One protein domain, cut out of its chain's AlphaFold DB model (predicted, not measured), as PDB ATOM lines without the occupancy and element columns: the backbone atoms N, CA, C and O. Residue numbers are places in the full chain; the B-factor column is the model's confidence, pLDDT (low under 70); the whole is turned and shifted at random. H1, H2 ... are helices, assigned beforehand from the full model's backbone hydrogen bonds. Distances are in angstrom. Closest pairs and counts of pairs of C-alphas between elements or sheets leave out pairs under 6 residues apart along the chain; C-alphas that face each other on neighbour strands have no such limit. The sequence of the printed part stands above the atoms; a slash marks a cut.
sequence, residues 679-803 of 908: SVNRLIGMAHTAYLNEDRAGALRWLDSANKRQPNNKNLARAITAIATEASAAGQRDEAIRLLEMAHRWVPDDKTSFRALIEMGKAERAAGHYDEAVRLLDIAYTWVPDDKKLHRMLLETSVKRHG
ATOM      1  N   SER A 679      14.416 -38.247  50.978       69.31
ATOM      2  CA  SER A 679      13.576 -37.056  50.876       69.31
ATOM      3  C   SER A 679      12.385 -37.328  49.960       69.31
ATOM      4  O   SER A 679      12.467 -38.135  49.032       69.31
ATOM      5  N   VAL A 680      11.290 -36.598  50.170       74.56
ATOM      6  CA  VAL A 680      10.100 -36.676  49.307       74.56
ATOM      7  C   VAL A 680      10.466 -36.447  47.841       74.56
ATOM      8  O   VAL A 680      10.036 -37.206  46.985       74.56
ATOM      9  N   ASN A 681      11.334 -35.474  47.548       73.62
ATOM     10  CA  ASN A 681      11.790 -35.206  46.181       73.62
ATOM     11  C   ASN A 681      12.594 -36.371  45.585       73.62
ATOM     12  O   ASN A 681      12.467 -36.654  44.398       73.62
ATOM     13  N   ARG A 682      13.394 -37.077  46.394       78.19
ATOM     14  CA  ARG A 682      14.110 -38.273  45.937       78.19
ATOM     15  C   ARG A 682      13.147 -39.427  45.665       78.19
ATOM     16  O   ARG A 682      13.285 -40.075  44.635       78.19
ATOM     17  N   LEU A 683      12.155 -39.641  46.532       82.75
ATOM     18  CA  LEU A 683      11.093 -40.630  46.311       82.75
ATOM     19  C   LEU A 683      10.287 -40.307  45.044       82.75
ATOM     20  O   LEU A 683      10.009 -41.201  44.253       82.75
ATOM     21  N   ILE A 684       9.983 -39.027  44.811       85.06
ATOM     22  CA  ILE A 684       9.361 -38.538  43.576       85.06
ATOM     23  C   ILE A 684      10.243 -38.840  42.357       85.06
ATOM     24  O   ILE A 684       9.744 -39.367  41.367       85.06
ATOM     25  N   GLY A 685      11.545 -38.550  42.426       81.56
ATOM     26  CA  GLY A 685      12.484 -38.856  41.343       81.56
ATOM     27  C   GLY A 685      12.543 -40.354  41.038       81.56
ATOM     28  O   GLY A 685      12.440 -40.749  39.884       81.56
ATOM     29  N   MET A 686      12.604 -41.197  42.072       84.19
ATOM     30  CA  MET A 686      12.561 -42.657  41.927       84.19
ATOM     31  C   MET A 686      11.233 -43.145  41.343       84.19
ATOM     32  O   MET A 686      11.232 -44.073  40.538       84.19
ATOM     33  N   ALA A 687      10.113 -42.518  41.712       88.62
ATOM     34  CA  ALA A 687       8.817 -42.817  41.120       88.62
ATOM     35  C   ALA A 687       8.789 -42.497  39.622       88.62
ATOM     36  O   ALA A 687       8.318 -43.314  38.836       88.62
ATOM     37  N   HIS A 688       9.319 -41.335  39.233       84.81
ATOM     38  CA  HIS A 688       9.406 -40.914  37.836       84.81
ATOM     39  C   HIS A 688      10.329 -41.836  37.029       84.81
ATOM     40  O   HIS A 688       9.915 -42.358  36.001       84.81
ATOM     41  N   THR A 689      11.517 -42.170  37.544       87.44
ATOM     42  CA  THR A 689      12.425 -43.139  36.903       87.44
ATOM     43  C   THR A 689      11.798 -44.529  36.770       87.44
ATOM     44  O   THR A 689      11.886 -45.137  35.707       87.44
ATOM     45  N   ALA A 690      11.135 -45.037  37.815       88.38
ATOM     46  CA  ALA A 690      10.422 -46.313  37.745       88.38
ATOM     47  C   ALA A 690       9.312 -46.271  36.685       88.38
ATOM     48  O   ALA A 690       9.144 -47.224  35.930       88.38
ATOM     49  N   TYR A 691       8.602 -45.144  36.577       88.00
ATOM     50  CA  TYR A 691       7.584 -44.942  35.556       88.00
ATOM     51  C   TYR A 691       8.175 -44.923  34.135       88.00
ATOM     52  O   TYR A 691       7.631 -45.581  33.248       88.00
ATOM     53  N   LEU A 692       9.297 -44.235  33.908       84.38
ATOM     54  CA  LEU A 692       9.987 -44.234  32.611       84.38
ATOM     55  C   LEU A 692      10.506 -45.625  32.218       84.38
ATOM     56  O   LEU A 692      10.480 -45.977  31.045       84.38
ATOM     57  N   ASN A 693      10.903 -46.437  33.199       88.94
ATOM     58  CA  ASN A 693      11.342 -47.822  33.003       88.94
ATOM     59  C   ASN A 693      10.178 -48.836  32.947       88.94
ATOM     60  O   ASN A 693      10.399 -50.029  33.131       88.94
ATOM     61  N   GLU A 694       8.939 -48.369  32.761       87.88
ATOM     62  CA  GLU A 694       7.711 -49.180  32.710       87.88
ATOM     63  C   GLU A 694       7.367 -49.971  34.000       87.88
ATOM     64  O   GLU A 694       6.381 -50.710  34.035       87.88
ATOM     65  N   ASP A 695       8.069 -49.748  35.120       89.50
ATOM     66  CA  ASP A 695       7.729 -50.297  36.444       89.50
ATOM     67  C   ASP A 695       6.625 -49.467  37.126       89.50
ATOM     68  O   ASP A 695       6.842 -48.686  38.061       89.50
ATOM     69  N   ARG A 696       5.386 -49.652  36.654       85.75
ATOM     70  CA  ARG A 696       4.188 -48.970  37.182       85.75
ATOM     71  C   ARG A 696       3.945 -49.266  38.665       85.75
ATOM     72  O   ARG A 696       3.559 -48.377  39.426       85.75
ATOM     73  N   ALA A 697       4.187 -50.503  39.098       82.44
ATOM     74  CA  ALA A 697       3.991 -50.906  40.488       82.44
ATOM     75  C   ALA A 697       5.026 -50.248  41.413       82.44
ATOM     76  O   ALA A 697       4.672 -49.778  42.495       82.44
ATOM     77  N   GLY A 698       6.290 -50.177  40.987       84.88
ATOM     78  CA  GLY A 698       7.341 -49.442  41.684       84.88
ATOM     79  C   GLY A 698       7.055 -47.952  41.767       84.88
ATOM     80  O   GLY A 698       7.130 -47.393  42.860       84.88
ATOM     81  N   ALA A 699       6.635 -47.330  40.662       87.31
ATOM     82  CA  ALA A 699       6.261 -45.918  40.640       87.31
ATOM     83  C   ALA A 699       5.178 -45.596  41.685       87.31
ATOM     84  O   ALA A 699       5.358 -44.698  42.508       87.31
ATOM     85  N   LEU A 700       4.098 -46.385  41.737       88.31
ATOM     86  CA  LEU A 700       3.029 -46.206  42.725       88.31
ATOM     87  C   LEU A 700       3.502 -46.434  44.168       88.31
ATOM     88  O   LEU A 700       3.114 -45.672  45.053       88.31
ATOM     89  N   ARG A 701       4.362 -47.434  44.422       86.00
ATOM     90  CA  ARG A 701       4.951 -47.654  45.758       86.00
ATOM     91  C   ARG A 701       5.767 -46.449  46.222       86.00
ATOM     92  O   ARG A 701       5.671 -46.063  47.389       86.00
ATOM     93  N   TRP A 702       6.549 -45.847  45.328       86.62
ATOM     94  CA  TRP A 702       7.351 -44.667  45.647       86.62
ATOM     95  C   TRP A 702       6.491 -43.423  45.878       86.62
ATOM     96  O   TRP A 702       6.738 -42.697  46.841       86.62
ATOM     97  N   LEU A 703       5.441 -43.215  45.078       88.50
ATOM     98  CA  LEU A 703       4.477 -42.125  45.279       88.50
ATOM     99  C   LEU A 703       3.709 -42.264  46.601       88.50
ATOM    100  O   LEU A 703       3.571 -41.285  47.331       88.50
ATOM    101  N   ASP A 704       3.258 -43.471  46.947       85.00
ATOM    102  CA  ASP A 704       2.591 -43.746  48.227       85.00
ATOM    103  C   ASP A 704       3.541 -43.529  49.412       85.00
ATOM    104  O   ASP A 704       3.179 -42.900  50.407       85.00
ATOM    105  N   SER A 705       4.796 -43.967  49.277       78.38
ATOM    106  CA  SER A 705       5.839 -43.707  50.273       78.38
ATOM    107  C   SER A 705       6.086 -42.208  50.441       78.38
ATOM    108  O   SER A 705       6.157 -41.731  51.571       78.38
ATOM    109  N   ALA A 706       6.149 -41.448  49.343       84.94
ATOM    110  CA  ALA A 706       6.297 -39.995  49.360       84.94
ATOM    111  C   ALA A 706       5.113 -39.299  50.054       84.94
ATOM    112  O   ALA A 706       5.328 -38.414  50.882       84.94
ATOM    113  N   ASN A 707       3.880 -39.737  49.777       85.69
ATOM    114  CA  ASN A 707       2.670 -39.194  50.399       85.69
ATOM    115  C   ASN A 707       2.605 -39.483  51.899       85.69
ATOM    116  O   ASN A 707       2.294 -38.598  52.689       85.69
ATOM    117  N   LYS A 708       2.944 -40.710  52.311       77.50
ATOM    118  CA  LYS A 708       3.057 -41.062  53.734       77.50
ATOM    119  C   LYS A 708       4.131 -40.239  54.431       77.50
ATOM    120  O   LYS A 708       3.969 -39.893  55.598       77.50
ATOM    121  N   ARG A 709       5.226 -39.936  53.724       75.38
ATOM    122  CA  ARG A 709       6.339 -39.158  54.270       75.38
ATOM    123  C   ARG A 709       5.950 -37.709  54.541       75.38
ATOM    124  O   ARG A 709       6.256 -37.190  55.610       75.38
ATOM    125  N   GLN A 710       5.289 -37.071  53.577       73.75
ATOM    126  CA  GLN A 710       4.800 -35.703  53.704       73.75
ATOM    127  C   GLN A 710       3.426 -35.567  53.033       73.75
ATOM    128  O   GLN A 710       3.345 -35.261  51.838       73.75
ATOM    129  N   PRO A 711       2.343 -35.776  53.802       79.19
ATOM    130  CA  PRO A 711       0.988 -35.559  53.315       79.19
ATOM    131  C   PRO A 711       0.790 -34.107  52.866       79.19
ATOM    132  O   PRO A 711       1.456 -33.200  53.369       79.19
ATOM    133  N   ASN A 712      -0.137 -33.868  51.934       79.12
ATOM    134  CA  ASN A 712      -0.434 -32.535  51.393       79.12
ATOM    135  C   ASN A 712       0.766 -31.825  50.714       79.12
ATOM    136  O   ASN A 712       0.771 -30.600  50.567       79.12
ATOM    137  N   ASN A 713       1.794 -32.562  50.273       81.06
ATOM    138  CA  ASN A 713       2.946 -31.970  49.592       81.06
ATOM    139  C   ASN A 713       2.606 -31.566  48.141       81.06
ATOM    140  O   ASN A 713       2.418 -32.408  47.261       81.06
ATOM    141  N   LYS A 714       2.617 -30.257  47.855       84.75
ATOM    142  CA  LYS A 714       2.330 -29.708  46.515       84.75
ATOM    143  C   LYS A 714       3.301 -30.184  45.427       84.75
ATOM    144  O   LYS A 714       2.890 -30.349  44.283       84.75
ATOM    145  N   ASN A 715       4.572 -30.431  45.751       81.69
ATOM    146  CA  ASN A 715       5.540 -30.974  44.792       81.69
ATOM    147  C   ASN A 715       5.201 -32.416  44.408       81.69
ATOM    148  O   ASN A 715       5.342 -32.771  43.241       81.69
ATOM    149  N   LEU A 716       4.693 -33.218  45.350       86.75
ATOM    150  CA  LEU A 716       4.194 -34.559  45.053       86.75
ATOM    151  C   LEU A 716       2.994 -34.501  44.100       86.75
ATOM    152  O   LEU A 716       2.999 -35.192  43.087       86.75
ATOM    153  N   ALA A 717       2.014 -33.627  44.357       87.75
ATOM    154  CA  ALA A 717       0.866 -33.445  43.461       87.75
ATOM    155  C   ALA A 717       1.280 -33.017  42.044       87.75
ATOM    156  O   ALA A 717       0.798 -33.575  41.055       87.75
ATOM    157  N   ARG A 718       2.214 -32.064  41.937       89.06
ATOM    158  CA  ARG A 718       2.777 -31.616  40.653       89.06
ATOM    159  C   ARG A 718       3.501 -32.740  39.923       89.06
ATOM    160  O   ARG A 718       3.315 -32.888  38.722       89.06
ATOM    161  N   ALA A 719       4.275 -33.555  40.636       87.31
ATOM    162  CA  ALA A 719       4.990 -34.674  40.037       87.31
ATOM    163  C   ALA A 719       4.051 -35.784  39.549       87.31
ATOM    164  O   ALA A 719       4.202 -36.255  38.427       87.31
ATOM    165  N   ILE A 720       3.034 -36.149  40.340       92.50
ATOM    166  CA  ILE A 720       1.994 -37.096  39.906       92.50
ATOM    167  C   ILE A 720       1.279 -36.553  38.661       92.50
ATOM    168  O   ILE A 720       1.024 -37.297  37.720       92.50
ATOM    169  N   THR A 721       1.007 -35.244  38.624       92.00
ATOM    170  CA  THR A 721       0.387 -34.579  37.468       92.00
ATOM    171  C   THR A 721       1.293 -34.601  36.229       92.00
ATOM    172  O   THR A 721       0.800 -34.794  35.119       92.00
ATOM    173  N   ALA A 722       2.609 -34.449  36.394       89.88
ATOM    174  CA  ALA A 722       3.570 -34.569  35.298       89.88
ATOM    175  C   ALA A 722       3.591 -35.996  34.725       89.88
ATOM    176  O   ALA A 722       3.417 -36.163  33.520       89.88
ATOM    177  N   ILE A 723       3.665 -37.018  35.590       91.00
ATOM    178  CA  ILE A 723       3.567 -38.432  35.188       91.00
ATOM    179  C   ILE A 723       2.239 -38.697  34.461       91.00
ATOM    180  O   ILE A 723       2.219 -39.358  33.427       91.00
ATOM    181  N   ALA A 724       1.127 -38.146  34.955       91.38
ATOM    182  CA  ALA A 724      -0.173 -38.274  34.301       91.38
ATOM    183  C   ALA A 724      -0.206 -37.618  32.911       91.38
ATOM    184  O   ALA A 724      -0.805 -38.150  31.979       91.38
ATOM    185  N   THR A 725       0.462 -36.476  32.751       89.31
ATOM    186  CA  THR A 725       0.563 -35.781  31.460       89.31
ATOM    187  C   THR A 725       1.390 -36.601  30.466       89.31
ATOM    188  O   THR A 725       0.988 -36.750  29.313       89.31
ATOM    189  N   GLU A 726       2.490 -37.208  30.916       88.38
ATOM    190  CA  GLU A 726       3.291 -38.147  30.119       88.38
ATOM    191  C   GLU A 726       2.492 -39.406  29.744       88.38
ATOM    192  O   GLU A 726       2.509 -39.827  28.588       88.38
ATOM    193  N   ALA A 727       1.725 -39.968  30.688       87.62
ATOM    194  CA  ALA A 727       0.802 -41.077  30.436       87.62
ATOM    195  C   ALA A 727      -0.200 -40.729  29.327       87.62
ATOM    196  O   ALA A 727      -0.385 -41.498  28.382       87.62
ATOM    197  N   SER A 728      -0.803 -39.540  29.408       87.38
ATOM    198  CA  SER A 728      -1.742 -39.042  28.404       87.38
ATOM    199  C   SER A 728      -1.081 -38.874  27.035       87.38
ATOM    200  O   SER A 728      -1.666 -39.277  26.032       87.38
ATOM    201  N   ALA A 729       0.131 -38.310  26.979       85.31
ATOM    202  CA  ALA A 729       0.882 -38.136  25.735       85.31
ATOM    203  C   ALA A 729       1.256 -39.481  25.085       85.31
ATOM    204  O   ALA A 729       1.245 -39.599  23.862       85.31
ATOM    205  N   ALA A 730       1.503 -40.512  25.896       84.25
ATOM    206  CA  ALA A 730       1.722 -41.889  25.451       84.25
ATOM    207  C   ALA A 730       0.421 -42.648  25.099       84.25
ATOM    208  O   ALA A 730       0.460 -43.844  24.811       84.25
ATOM    209  N   GLY A 731      -0.747 -41.993  25.151       83.69
ATOM    210  CA  GLY A 731      -2.051 -42.598  24.862       83.69
ATOM    211  C   GLY A 731      -2.652 -43.433  26.003       83.69
ATOM    212  O   GLY A 731      -3.726 -44.013  25.830       83.69
ATOM    213  N   GLN A 732      -2.020 -43.474  27.180       86.88
ATOM    214  CA  GLN A 732      -2.463 -44.211  28.374       86.88
ATOM    215  C   GLN A 732      -3.468 -43.385  29.198       86.88
ATOM    216  O   GLN A 732      -3.208 -42.979  30.331       86.88
ATOM    217  N   ARG A 733      -4.632 -43.105  28.606       83.81
ATOM    218  CA  ARG A 733      -5.615 -42.141  29.135       83.81
ATOM    219  C   ARG A 733      -6.207 -42.511  30.497       83.81
ATOM    220  O   ARG A 733      -6.247 -41.663  31.382       83.81
ATOM    221  N   ASP A 734      -6.630 -43.759  30.692       86.00
ATOM    222  CA  ASP A 734      -7.238 -44.186  31.964       86.00
ATOM    223  C   ASP A 734      -6.253 -44.084  33.138       86.00
ATOM    224  O   ASP A 734      -6.628 -43.699  34.247       86.00
ATOM    225  N   GLU A 735      -4.972 -44.369  32.885       88.00
ATOM    226  CA  GLU A 735      -3.921 -44.230  33.893       88.00
ATOM    227  C   GLU A 735      -3.645 -42.753  34.209       88.00
ATOM    228  O   GLU A 735      -3.515 -42.392  35.379       88.00
ATOM    229  N   ALA A 736      -3.649 -41.877  33.195       89.75
ATOM    230  CA  ALA A 736      -3.553 -40.433  33.401       89.75
ATOM    231  C   ALA A 736      -4.673 -39.918  34.323       89.75
ATOM    232  O   ALA A 736      -4.399 -39.222  35.301       89.75
ATOM    233  N   ILE A 737      -5.925 -40.313  34.068       90.12
ATOM    234  CA  ILE A 737      -7.081 -39.925  34.894       90.12
ATOM    235  C   ILE A 737      -6.908 -40.421  36.334       90.12
ATOM    236  O   ILE A 737      -7.043 -39.637  37.277       90.12
ATOM    237  N   ARG A 738      -6.544 -41.695  36.518       91.69
ATOM    238  CA  ARG A 738      -6.328 -42.294  37.844       91.69
ATOM    239  C   ARG A 738      -5.255 -41.556  38.648       91.69
ATOM    240  O   ARG A 738      -5.426 -41.328  39.849       91.69
ATOM    241  N   LEU A 739      -4.146 -41.186  38.006       92.25
ATOM    242  CA  LEU A 739      -3.064 -40.433  38.640       92.25
ATOM    243  C   LEU A 739      -3.513 -39.012  39.020       92.25
ATOM    244  O   LEU A 739      -3.223 -38.561  40.127       92.25
ATOM    245  N   LEU A 740      -4.275 -38.324  38.162       93.25
ATOM    246  CA  LEU A 740      -4.817 -36.992  38.465       93.25
ATOM    247  C   LEU A 740      -5.812 -37.019  39.634       93.25
ATOM    248  O   LEU A 740      -5.740 -36.160  40.515       93.25
ATOM    249  N   GLU A 741      -6.692 -38.021  39.689       92.69
ATOM    250  CA  GLU A 741      -7.593 -38.250  40.826       92.69
ATOM    251  C   GLU A 741      -6.821 -38.507  42.124       92.69
ATOM    252  O   GLU A 741      -7.185 -37.992  43.184       92.69
ATOM    253  N   MET A 742      -5.740 -39.290  42.056       92.50
ATOM    254  CA  MET A 742      -4.867 -39.552  43.199       92.50
ATOM    255  C   MET A 742      -4.185 -38.268  43.687       92.50
ATOM    256  O   MET A 742      -4.217 -37.989  44.885       92.50
ATOM    257  N   ALA A 743      -3.636 -37.459  42.775       91.81
ATOM    258  CA  ALA A 743      -3.024 -36.173  43.106       91.81
ATOM    259  C   ALA A 743      -4.024 -35.218  43.776       91.81
ATOM    260  O   ALA A 743      -3.706 -34.626  44.806       91.81
ATOM    261  N   HIS A 744      -5.242 -35.110  43.233       90.88
ATOM    262  CA  HIS A 744      -6.298 -34.280  43.813       90.88
ATOM    263  C   HIS A 744      -6.740 -34.782  45.195       90.88
ATOM    264  O   HIS A 744      -6.901 -33.992  46.118       90.88
ATOM    265  N   ARG A 745      -6.877 -36.103  45.377       90.56
ATOM    266  CA  ARG A 745      -7.243 -36.701  46.671       90.56
ATOM    267  C   ARG A 745      -6.188 -36.459  47.748       90.56
ATOM    268  O   ARG A 745      -6.544 -36.251  48.903       90.56
ATOM    269  N   TRP A 746      -4.909 -36.556  47.395       87.75
ATOM    270  CA  TRP A 746      -3.803 -36.399  48.344       87.75
ATOM    271  C   TRP A 746      -3.476 -34.941  48.657       87.75
ATOM    272  O   TRP A 746      -2.964 -34.672  49.739       87.75
ATOM    273  N   VAL A 747      -3.753 -34.011  47.735       86.31
ATOM    274  CA  VAL A 747      -3.503 -32.574  47.926       86.31
ATOM    275  C   VAL A 747      -4.659 -31.746  47.334       86.31
ATOM    276  O   VAL A 747      -4.506 -31.151  46.265       86.31
ATOM    277  N   PRO A 748      -5.822 -31.671  48.011       82.75
ATOM    278  CA  PRO A 748      -7.022 -31.027  47.460       82.75
ATOM    279  C   PRO A 748      -6.853 -29.534  47.143       82.75
ATOM    280  O   PRO A 748      -7.452 -29.028  46.195       82.75
ATOM    281  N   ASP A 749      -6.005 -28.835  47.905       78.06
ATOM    282  CA  ASP A 749      -5.755 -27.395  47.750       78.06
ATOM    283  C   ASP A 749      -4.885 -27.047  46.528       78.06
ATOM    284  O   ASP A 749      -4.778 -25.875  46.145       78.06
ATOM    285  N   ASP A 750      -4.227 -28.035  45.912       83.94
ATOM    286  CA  ASP A 750      -3.398 -27.816  44.732       83.94
ATOM    287  C   ASP A 750      -4.220 -27.930  43.441       83.94
ATOM    288  O   ASP A 750      -4.821 -28.953  43.123       83.94
ATOM    289  N   LYS A 751      -4.227 -26.853  42.651       85.88
ATOM    290  CA  LYS A 751      -5.028 -26.763  41.419       85.88
ATOM    291  C   LYS A 751      -4.333 -27.358  40.188       85.88
ATOM    292  O   LYS A 751      -4.856 -27.211  39.085       85.88
ATOM    293  N   THR A 752      -3.150 -27.961  40.326       87.69
ATOM    294  CA  THR A 752      -2.356 -28.414  39.171       87.69
ATOM    295  C   THR A 752      -3.022 -29.602  38.478       87.69
ATOM    296  O   THR A 752      -3.210 -29.555  37.263       87.69
ATOM    297  N   SER A 753      -3.470 -30.605  39.238       89.06
ATOM    298  CA  SER A 753      -4.183 -31.771  38.696       89.06
ATOM    299  C   SER A 753      -5.513 -31.379  38.046       89.06
ATOM    300  O   SER A 753      -5.825 -31.830  36.946       89.06
ATOM    301  N   PHE A 754      -6.256 -30.462  38.675       89.31
ATOM    302  CA  PHE A 754      -7.486 -29.879  38.125       89.31
ATOM    303  C   PHE A 754      -7.250 -29.202  36.767       89.31
ATOM    304  O   PHE A 754      -7.994 -29.431  35.815       89.31
ATOM    305  N   ARG A 755      -6.191 -28.390  36.645       90.88
ATOM    306  CA  ARG A 755      -5.842 -27.725  35.380       90.88
ATOM    307  C   ARG A 755      -5.443 -28.725  34.298       90.88
ATOM    308  O   ARG A 755      -5.913 -28.590  33.174       90.88
ATOM    309  N   ALA A 756      -4.620 -29.719  34.632       90.25
ATOM    310  CA  ALA A 756      -4.193 -30.744  33.680       90.25
ATOM    311  C   ALA A 756      -5.384 -31.527  33.106       90.25
ATOM    312  O   ALA A 756      -5.459 -31.737  31.897       90.25
ATOM    313  N   LEU A 757      -6.365 -31.861  33.949       91.38
ATOM    314  CA  LEU A 757      -7.587 -32.544  33.530       91.38
ATOM    315  C   LEU A 757      -8.432 -31.703  32.552       91.38
ATOM    316  O   LEU A 757      -8.949 -32.225  31.563       91.38
ATOM    317  N   ILE A 758      -8.527 -30.385  32.779       91.50
ATOM    318  CA  ILE A 758      -9.197 -29.457  31.851       91.50
ATOM    319  C   ILE A 758      -8.461 -29.385  30.510       91.50
ATOM    320  O   ILE A 758      -9.110 -29.391  29.465       91.50
ATOM    321  N   GLU A 759      -7.129 -29.305  30.518       91.75
ATOM    322  CA  GLU A 759      -6.343 -29.255  29.278       91.75
ATOM    323  C   GLU A 759      -6.471 -30.550  28.465       91.75
ATOM    324  O   GLU A 759      -6.659 -30.479  27.251       91.75
ATOM    325  N   MET A 760      -6.501 -31.719  29.117       90.19
ATOM    326  CA  MET A 760      -6.832 -32.984  28.448       90.19
ATOM    327  C   MET A 760      -8.227 -32.930  27.806       90.19
ATOM    328  O   MET A 760      -8.383 -33.258  26.631       90.19
ATOM    329  N   GLY A 761      -9.241 -32.445  28.535       88.81
ATOM    330  CA  GLY A 761     -10.601 -32.298  28.004       88.81
ATOM    331  C   GLY A 761     -10.682 -31.346  26.804       88.81
ATOM    332  O   GLY A 761     -11.389 -31.618  25.832       88.81
ATOM    333  N   LYS A 762      -9.918 -30.247  26.821       91.06
ATOM    334  CA  LYS A 762      -9.798 -29.324  25.680       91.06
ATOM    335  C   LYS A 762      -9.114 -29.973  24.480       91.06
ATOM    336  O   LYS A 762      -9.566 -29.750  23.357       91.06
ATOM    337  N   ALA A 763      -8.058 -30.753  24.701       88.00
ATOM    338  CA  ALA A 763      -7.349 -31.459  23.640       88.00
ATOM    339  C   ALA A 763      -8.264 -32.478  22.943       88.00
ATOM    340  O   ALA A 763      -8.374 -32.462  21.718       88.00
ATOM    341  N   GLU A 764      -9.013 -33.279  23.707       86.88
ATOM    342  CA  GLU A 764      -9.987 -34.233  23.156       86.88
ATOM    343  C   GLU A 764     -11.135 -33.519  22.425       86.88
ATOM    344  O   GLU A 764     -11.555 -33.933  21.342       86.88
ATOM    345  N   ARG A 765     -11.594 -32.372  22.950       85.38
ATOM    346  CA  ARG A 765     -12.574 -31.517  22.261       85.38
ATOM    347  C   ARG A 765     -12.038 -31.015  20.919       85.38
ATOM    348  O   ARG A 765     -12.799 -30.966  19.955       85.38
ATOM    349  N   ALA A 766     -10.771 -30.609  20.855       87.25
ATOM    350  CA  ALA A 766     -10.131 -30.135  19.629       87.25
ATOM    351  C   ALA A 766      -9.922 -31.270  18.611       87.25
ATOM    352  O   ALA A 766     -10.089 -31.044  17.415       87.25
ATOM    353  N   ALA A 767      -9.642 -32.485  19.089       85.19
ATOM    354  CA  ALA A 767      -9.558 -33.698  18.275       85.19
ATOM    355  C   ALA A 767     -10.932 -34.214  17.792       85.19
ATOM    356  O   ALA A 767     -10.995 -35.122  16.968       85.19
ATOM    357  N   GLY A 768     -12.039 -33.641  18.283       82.19
ATOM    358  CA  GLY A 768     -13.401 -34.047  17.925       82.19
ATOM    359  C   GLY A 768     -13.935 -35.244  18.719       82.19
ATOM    360  O   GLY A 768     -15.039 -35.713  18.445       82.19
ATOM    361  N   HIS A 769     -13.209 -35.716  19.736       85.31
ATOM    362  CA  HIS A 769     -13.630 -36.797  20.629       85.31
ATOM    363  C   HIS A 769     -14.530 -36.261  21.752       85.31
ATOM    364  O   HIS A 769     -14.181 -36.250  22.933       85.31
ATOM    365  N   TYR A 770     -15.713 -35.769  21.381       79.50
ATOM    366  CA  TYR A 770     -16.591 -35.048  22.307       79.50
ATOM    367  C   TYR A 770     -17.113 -35.895  23.478       79.50
ATOM    368  O   TYR A 770     -17.344 -35.339  24.548       79.50
ATOM    369  N   ASP A 771     -17.281 -37.211  23.310       77.12
ATOM    370  CA  ASP A 771     -17.642 -38.117  24.412       77.12
ATOM    371  C   ASP A 771     -16.599 -38.077  25.541       77.12
ATOM    372  O   ASP A 771     -16.945 -37.941  26.716       77.12
ATOM    373  N   GLU A 772     -15.320 -38.133  25.170       80.44
ATOM    374  CA  GLU A 772     -14.204 -38.155  26.114       80.44
ATOM    375  C   GLU A 772     -13.938 -36.769  26.704       80.44
ATOM    376  O   GLU A 772     -13.724 -36.614  27.904       80.44
ATOM    377  N   ALA A 773     -14.061 -35.728  25.880       83.19
ATOM    378  CA  ALA A 773     -13.973 -34.354  26.348       83.19
ATOM    379  C   ALA A 773     -15.034 -34.038  27.416       83.19
ATOM    380  O   ALA A 773     -14.727 -33.390  28.414       83.19
ATOM    381  N   VAL A 774     -16.272 -34.522  27.243       81.88
ATOM    382  CA  VAL A 774     -17.331 -34.384  28.257       81.88
ATOM    383  C   VAL A 774     -16.969 -35.147  29.530       81.88
ATOM    384  O   VAL A 774     -17.083 -34.573  30.608       81.88
ATOM    385  N   ARG A 775     -16.481 -36.390  29.424       83.75
ATOM    386  CA  ARG A 775     -16.054 -37.199  30.579       83.75
ATOM    387  C   ARG A 775     -14.985 -36.488  31.419       83.75
ATOM    388  O   ARG A 775     -15.138 -36.378  32.632       83.75
ATOM    389  N   LEU A 776     -13.927 -35.982  30.787       87.62
ATOM    390  CA  LEU A 776     -12.819 -35.302  31.470       87.62
ATOM    391  C   LEU A 776     -13.260 -33.985  32.127       87.62
ATOM    392  O   LEU A 776     -12.911 -33.707  33.277       87.62
ATOM    393  N   LEU A 777     -14.059 -33.182  31.414       86.44
ATOM    394  CA  LEU A 777     -14.583 -31.914  31.930       86.44
ATOM    395  C   LEU A 777     -15.601 -32.120  33.062       86.44
ATOM    396  O   LEU A 777     -15.664 -31.287  33.964       86.44
ATOM    397  N   ASP A 778     -16.362 -33.215  33.040       84.00
ATOM    398  CA  ASP A 778     -17.306 -33.574  34.102       84.00
ATOM    399  C   ASP A 778     -16.568 -33.947  35.396       84.00
ATOM    400  O   ASP A 778     -16.859 -33.375  36.446       84.00
ATOM    401  N   ILE A 779     -15.525 -34.789  35.318       85.56
ATOM    402  CA  ILE A 779     -14.661 -35.097  36.475       85.56
ATOM    403  C   ILE A 779     -14.075 -33.800  37.056       85.56
ATOM    404  O   ILE A 779     -14.187 -33.568  38.260       85.56
ATOM    405  N   ALA A 780     -13.533 -32.909  36.218       86.62
ATOM    406  CA  ALA A 780     -13.016 -31.619  36.678       86.62
ATOM    407  C   ALA A 780     -14.105 -30.768  37.361       86.62
ATOM    408  O   ALA A 780     -13.855 -30.142  38.393       86.62
ATOM    409  N   TYR A 781     -15.324 -30.761  36.817       84.44
ATOM    410  CA  TYR A 781     -16.448 -30.009  37.371       84.44
ATOM    411  C   TYR A 781     -16.899 -30.561  38.729       84.44
ATOM    412  O   TYR A 781     -17.258 -29.776  39.605       84.44
ATOM    413  N   THR A 782     -16.804 -31.876  38.964       84.94
ATOM    414  CA  THR A 782     -17.090 -32.449  40.292       84.94
ATOM    415  C   THR A 782     -16.138 -31.952  41.381       84.94
ATOM    416  O   THR A 782     -16.550 -31.831  42.534       84.94
ATOM    417  N   TRP A 783     -14.887 -31.630  41.033       85.19
ATOM    418  CA  TRP A 783     -13.901 -31.110  41.984       85.19
ATOM    419  C   TRP A 783     -14.138 -29.630  42.307       85.19
ATOM    420  O   TRP A 783     -13.883 -29.196  43.429       85.19
ATOM    421  N   VAL A 784     -14.629 -28.847  41.336       82.56
ATOM    422  CA  VAL A 784     -14.882 -27.401  41.482       82.56
ATOM    423  C   VAL A 784     -16.202 -27.004  40.789       82.56
ATOM    424  O   VAL A 784     -16.185 -26.399  39.711       82.56
ATOM    425  N   PRO A 785     -17.366 -27.298  41.398       75.25
ATOM    426  CA  PRO A 785     -18.675 -27.114  40.758       75.25
ATOM    427  C   PRO A 785     -19.082 -25.644  40.562       75.25
ATOM    428  O   PRO A 785     -19.974 -25.348  39.773       75.25
ATOM    429  N   ASP A 786     -18.426 -24.704  41.244       78.06
ATOM    430  CA  ASP A 786     -18.737 -23.274  41.142       78.06
ATOM    431  C   ASP A 786     -17.972 -22.555  40.009       78.06
ATOM    432  O   ASP A 786     -18.159 -21.352  39.782       78.06
ATOM    433  N   ASP A 787     -17.111 -23.259  39.258       79.62
ATOM    434  CA  ASP A 787     -16.377 -22.669  38.135       79.62
ATOM    435  C   ASP A 787     -17.295 -22.457  36.915       79.62
ATOM    436  O   ASP A 787     -17.521 -23.335  36.078       79.62
ATOM    437  N   LYS A 788     -17.803 -21.225  36.781       76.75
ATOM    438  CA  LYS A 788     -18.683 -20.800  35.679       76.75
ATOM    439  C   LYS A 788     -18.062 -20.978  34.287       76.75
ATOM    440  O   LYS A 788     -18.803 -21.159  33.320       76.75
ATOM    441  N   LYS A 789     -16.731 -20.879  34.154       80.81
ATOM    442  CA  LYS A 789     -16.046 -21.042  32.861       80.81
ATOM    443  C   LYS A 789     -15.980 -22.515  32.484       80.81
ATOM    444  O   LYS A 789     -16.270 -22.849  31.337       80.81
ATOM    445  N   LEU A 790     -15.657 -23.377  33.445       82.44
ATOM    446  CA  LEU A 790     -15.667 -24.824  33.258       82.44
ATOM    447  C   LEU A 790     -17.075 -25.334  32.938       82.44
ATOM    448  O   LEU A 790     -17.246 -26.066  31.969       82.44
ATOM    449  N   HIS A 791     -18.087 -24.865  33.672       76.94
ATOM    450  CA  HIS A 791     -19.482 -25.212  33.407       76.94
ATOM    451  C   HIS A 791     -19.892 -24.856  31.972       76.94
ATOM    452  O   HIS A 791     -20.398 -25.697  31.235       76.94
ATOM    453  N   ARG A 792     -19.595 -23.629  31.523       76.81
ATOM    454  CA  ARG A 792     -19.847 -23.213  30.134       76.81
ATOM    455  C   ARG A 792     -19.114 -24.103  29.127       76.81
ATOM    456  O   ARG A 792     -19.699 -24.495  28.123       76.81
ATOM    457  N   MET A 793     -17.854 -24.436  29.394       80.69
ATOM    458  CA  MET A 793     -17.052 -25.289  28.521       80.69
ATOM    459  C   MET A 793     -17.631 -26.701  28.409       80.69
ATOM    460  O   MET A 793     -17.703 -27.231  27.302       80.69
ATOM    461  N   LEU A 794     -18.086 -27.286  29.519       77.94
ATOM    462  CA  LEU A 794     -18.779 -28.572  29.551       77.94
ATOM    463  C   LEU A 794     -20.068 -28.518  28.715       77.94
ATOM    464  O   LEU A 794     -20.273 -29.376  27.861       77.94
ATOM    465  N   LEU A 795     -20.880 -27.464  28.875       70.12
ATOM    466  CA  LEU A 795     -22.106 -27.249  28.093       70.12
ATOM    467  C   LEU A 795     -21.833 -27.178  26.586       70.12
ATOM    468  O   LEU A 795     -22.457 -27.892  25.807       70.12
ATOM    469  N   GLU A 796     -20.883 -26.345  26.164       74.62
ATOM    470  CA  GLU A 796     -20.514 -26.201  24.752       74.62
ATOM    471  C   GLU A 796     -19.973 -27.504  24.148       74.62
ATOM    472  O   GLU A 796     -20.211 -27.802  22.978       74.62
ATOM    473  N   THR A 797     -19.227 -28.280  24.934       75.88
ATOM    474  CA  THR A 797     -18.663 -29.564  24.497       75.88
ATOM    475  C   THR A 797     -19.768 -30.608  24.338       75.88
ATOM    476  O   THR A 797     -19.826 -31.281  23.311       75.88
ATOM    477  N   SER A 798     -20.710 -30.661  25.285       67.94
ATOM    478  CA  SER A 798     -21.918 -31.489  25.203       67.94
ATOM    479  C   SER A 798     -22.802 -31.109  24.013       67.94
ATOM    480  O   SER A 798     -23.318 -31.983  23.325       67.94
ATOM    481  N   VAL A 799     -22.933 -29.817  23.696       67.44
ATOM    482  CA  VAL A 799     -23.646 -29.347  22.494       67.44
ATOM    483  C   VAL A 799     -22.999 -29.905  21.222       67.44
ATOM    484  O   VAL A 799     -23.688 -30.445  20.357       67.44
ATOM    485  N   LYS A 800     -21.667 -29.813  21.116       68.62
ATOM    486  CA  LYS A 800     -20.925 -30.313  19.950       68.62
ATOM    487  C   LYS A 800     -20.969 -31.839  19.810       68.62
ATOM    488  O   LYS A 800     -20.980 -32.322  18.684       68.62
ATOM    489  N   ARG A 801     -21.067 -32.579  20.922       67.25
ATOM    490  CA  ARG A 801     -21.261 -34.041  20.948       67.25
ATOM    491  C   ARG A 801     -22.529 -34.494  20.214       67.25
ATOM    492  O   ARG A 801     -22.515 -35.542  19.580       67.25
ATOM    493  N   HIS A 802     -23.623 -33.737  20.325       60.91
ATOM    494  CA  HIS A 802     -24.946 -34.186  19.875       60.91
ATOM    495  C   HIS A 802     -25.359 -33.689  18.476       60.91
ATOM    496  O   HIS A 802     -26.197 -34.337  17.857       60.91
ATOM    497  N   GLY A 803     -24.749 -32.612  17.953       51.44
ATOM    498  CA  GLY A 803     -25.024 -32.056  16.615       51.44
ATOM    499  C   GLY A 803     -26.435 -31.453  16.439       51.44
ATOM    500  O   GLY A 803     -27.399 -31.887  17.059       51.44
TER     501      GLY A 803
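What this domain is: This is residues 679 to 803 of the 908 residues of the protein "Capsule polysaccharide biosynthesis protein" of Shinella sp. DD12 (UniProt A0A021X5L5). Seven helices of similar length stand side by side in a flat up-and-down bundle: H1, H3 and H5 make one layer, H2, H4 and H6 cover it as a second, and H7 packs on H6 at one end. The chain goes back and forth between the layers, so that the hairpins H1-H2, H3-H4 and H5-H6 follow one another along the slab's longest axis. The printed part has 125 residues with seven named helices, H1 to H7 in chain order, and no named strand; the class is all helix. It is compact, with a radius of gyration of the C-alphas of 15.2 A, and spans 50 by 29 by 15 A.

How they stand to each other: Begin at H1, residues 680 to 692, and H2, residues 696 to 709: this helical hairpin touches closest at the C-alphas of Ala 687 and Ala 699, 4.0 A apart, at a shallow tilt of 10 degrees, opposite ways. Next comes the hub, H3, residues 714 to 729, which touches four helices. Its C-alpha 716 is 6.7 A from that of Ile 684 in H1, and 7.2 A from that of Asn 707 in H2, which touches H3 with residues 703 to 707 alone. H4, residues 733 to 746, touches H3 closest at the C-alphas of Ala 724 and Ala 736, 4.1 A apart, at a shallow tilt of 8 degrees, opposite ways. H5, residues 752 to 766, touches H3 at Thr 721 and Ser 753, whose C-alphas are the closest at 5.5 A, and they run the same way. H5 touches H4 with residues 753 to 757 alone. H6, residues 770 to 783, touches H5 closest at the C-alphas of Gly 761 and Ala 773, 4.3 A apart; H4 and H6 are near each other. H7, residues 788 to 802, touches H6 closest at the C-alphas of Tyr 770 and Arg 801, 5.0 A apart, at a shallow tilt of 24 degrees, opposite ways. H1 and H7 are apart. In each of the seven helices every O i to N i+4 pair is within hydrogen-bond range.

Where its parts are: Find C-alpha 680 at (10.100, -36.676, 49.307), where H1 begins; it runs 18.3 A. H2 runs 19.8 A, and H3, the longest by residues, 22.5 A from C-alpha 714 at (2.330, -29.708, 46.515). H4 runs 20.1 A, H5 21.1 A, H6 20.2 A and H7 21.6 A, to C-alpha 802 at (-24.946, -34.186, 19.875).

The domain as a whole: The two C-alphas farthest apart are those of Ser 679 and Gly 803, 51.9 A. The printed part has no cut, and the six links between the helices are tight. The mean pLDDT of the printed part is 83.9; look for values under 70 at residue 679 and residues 798 to 803.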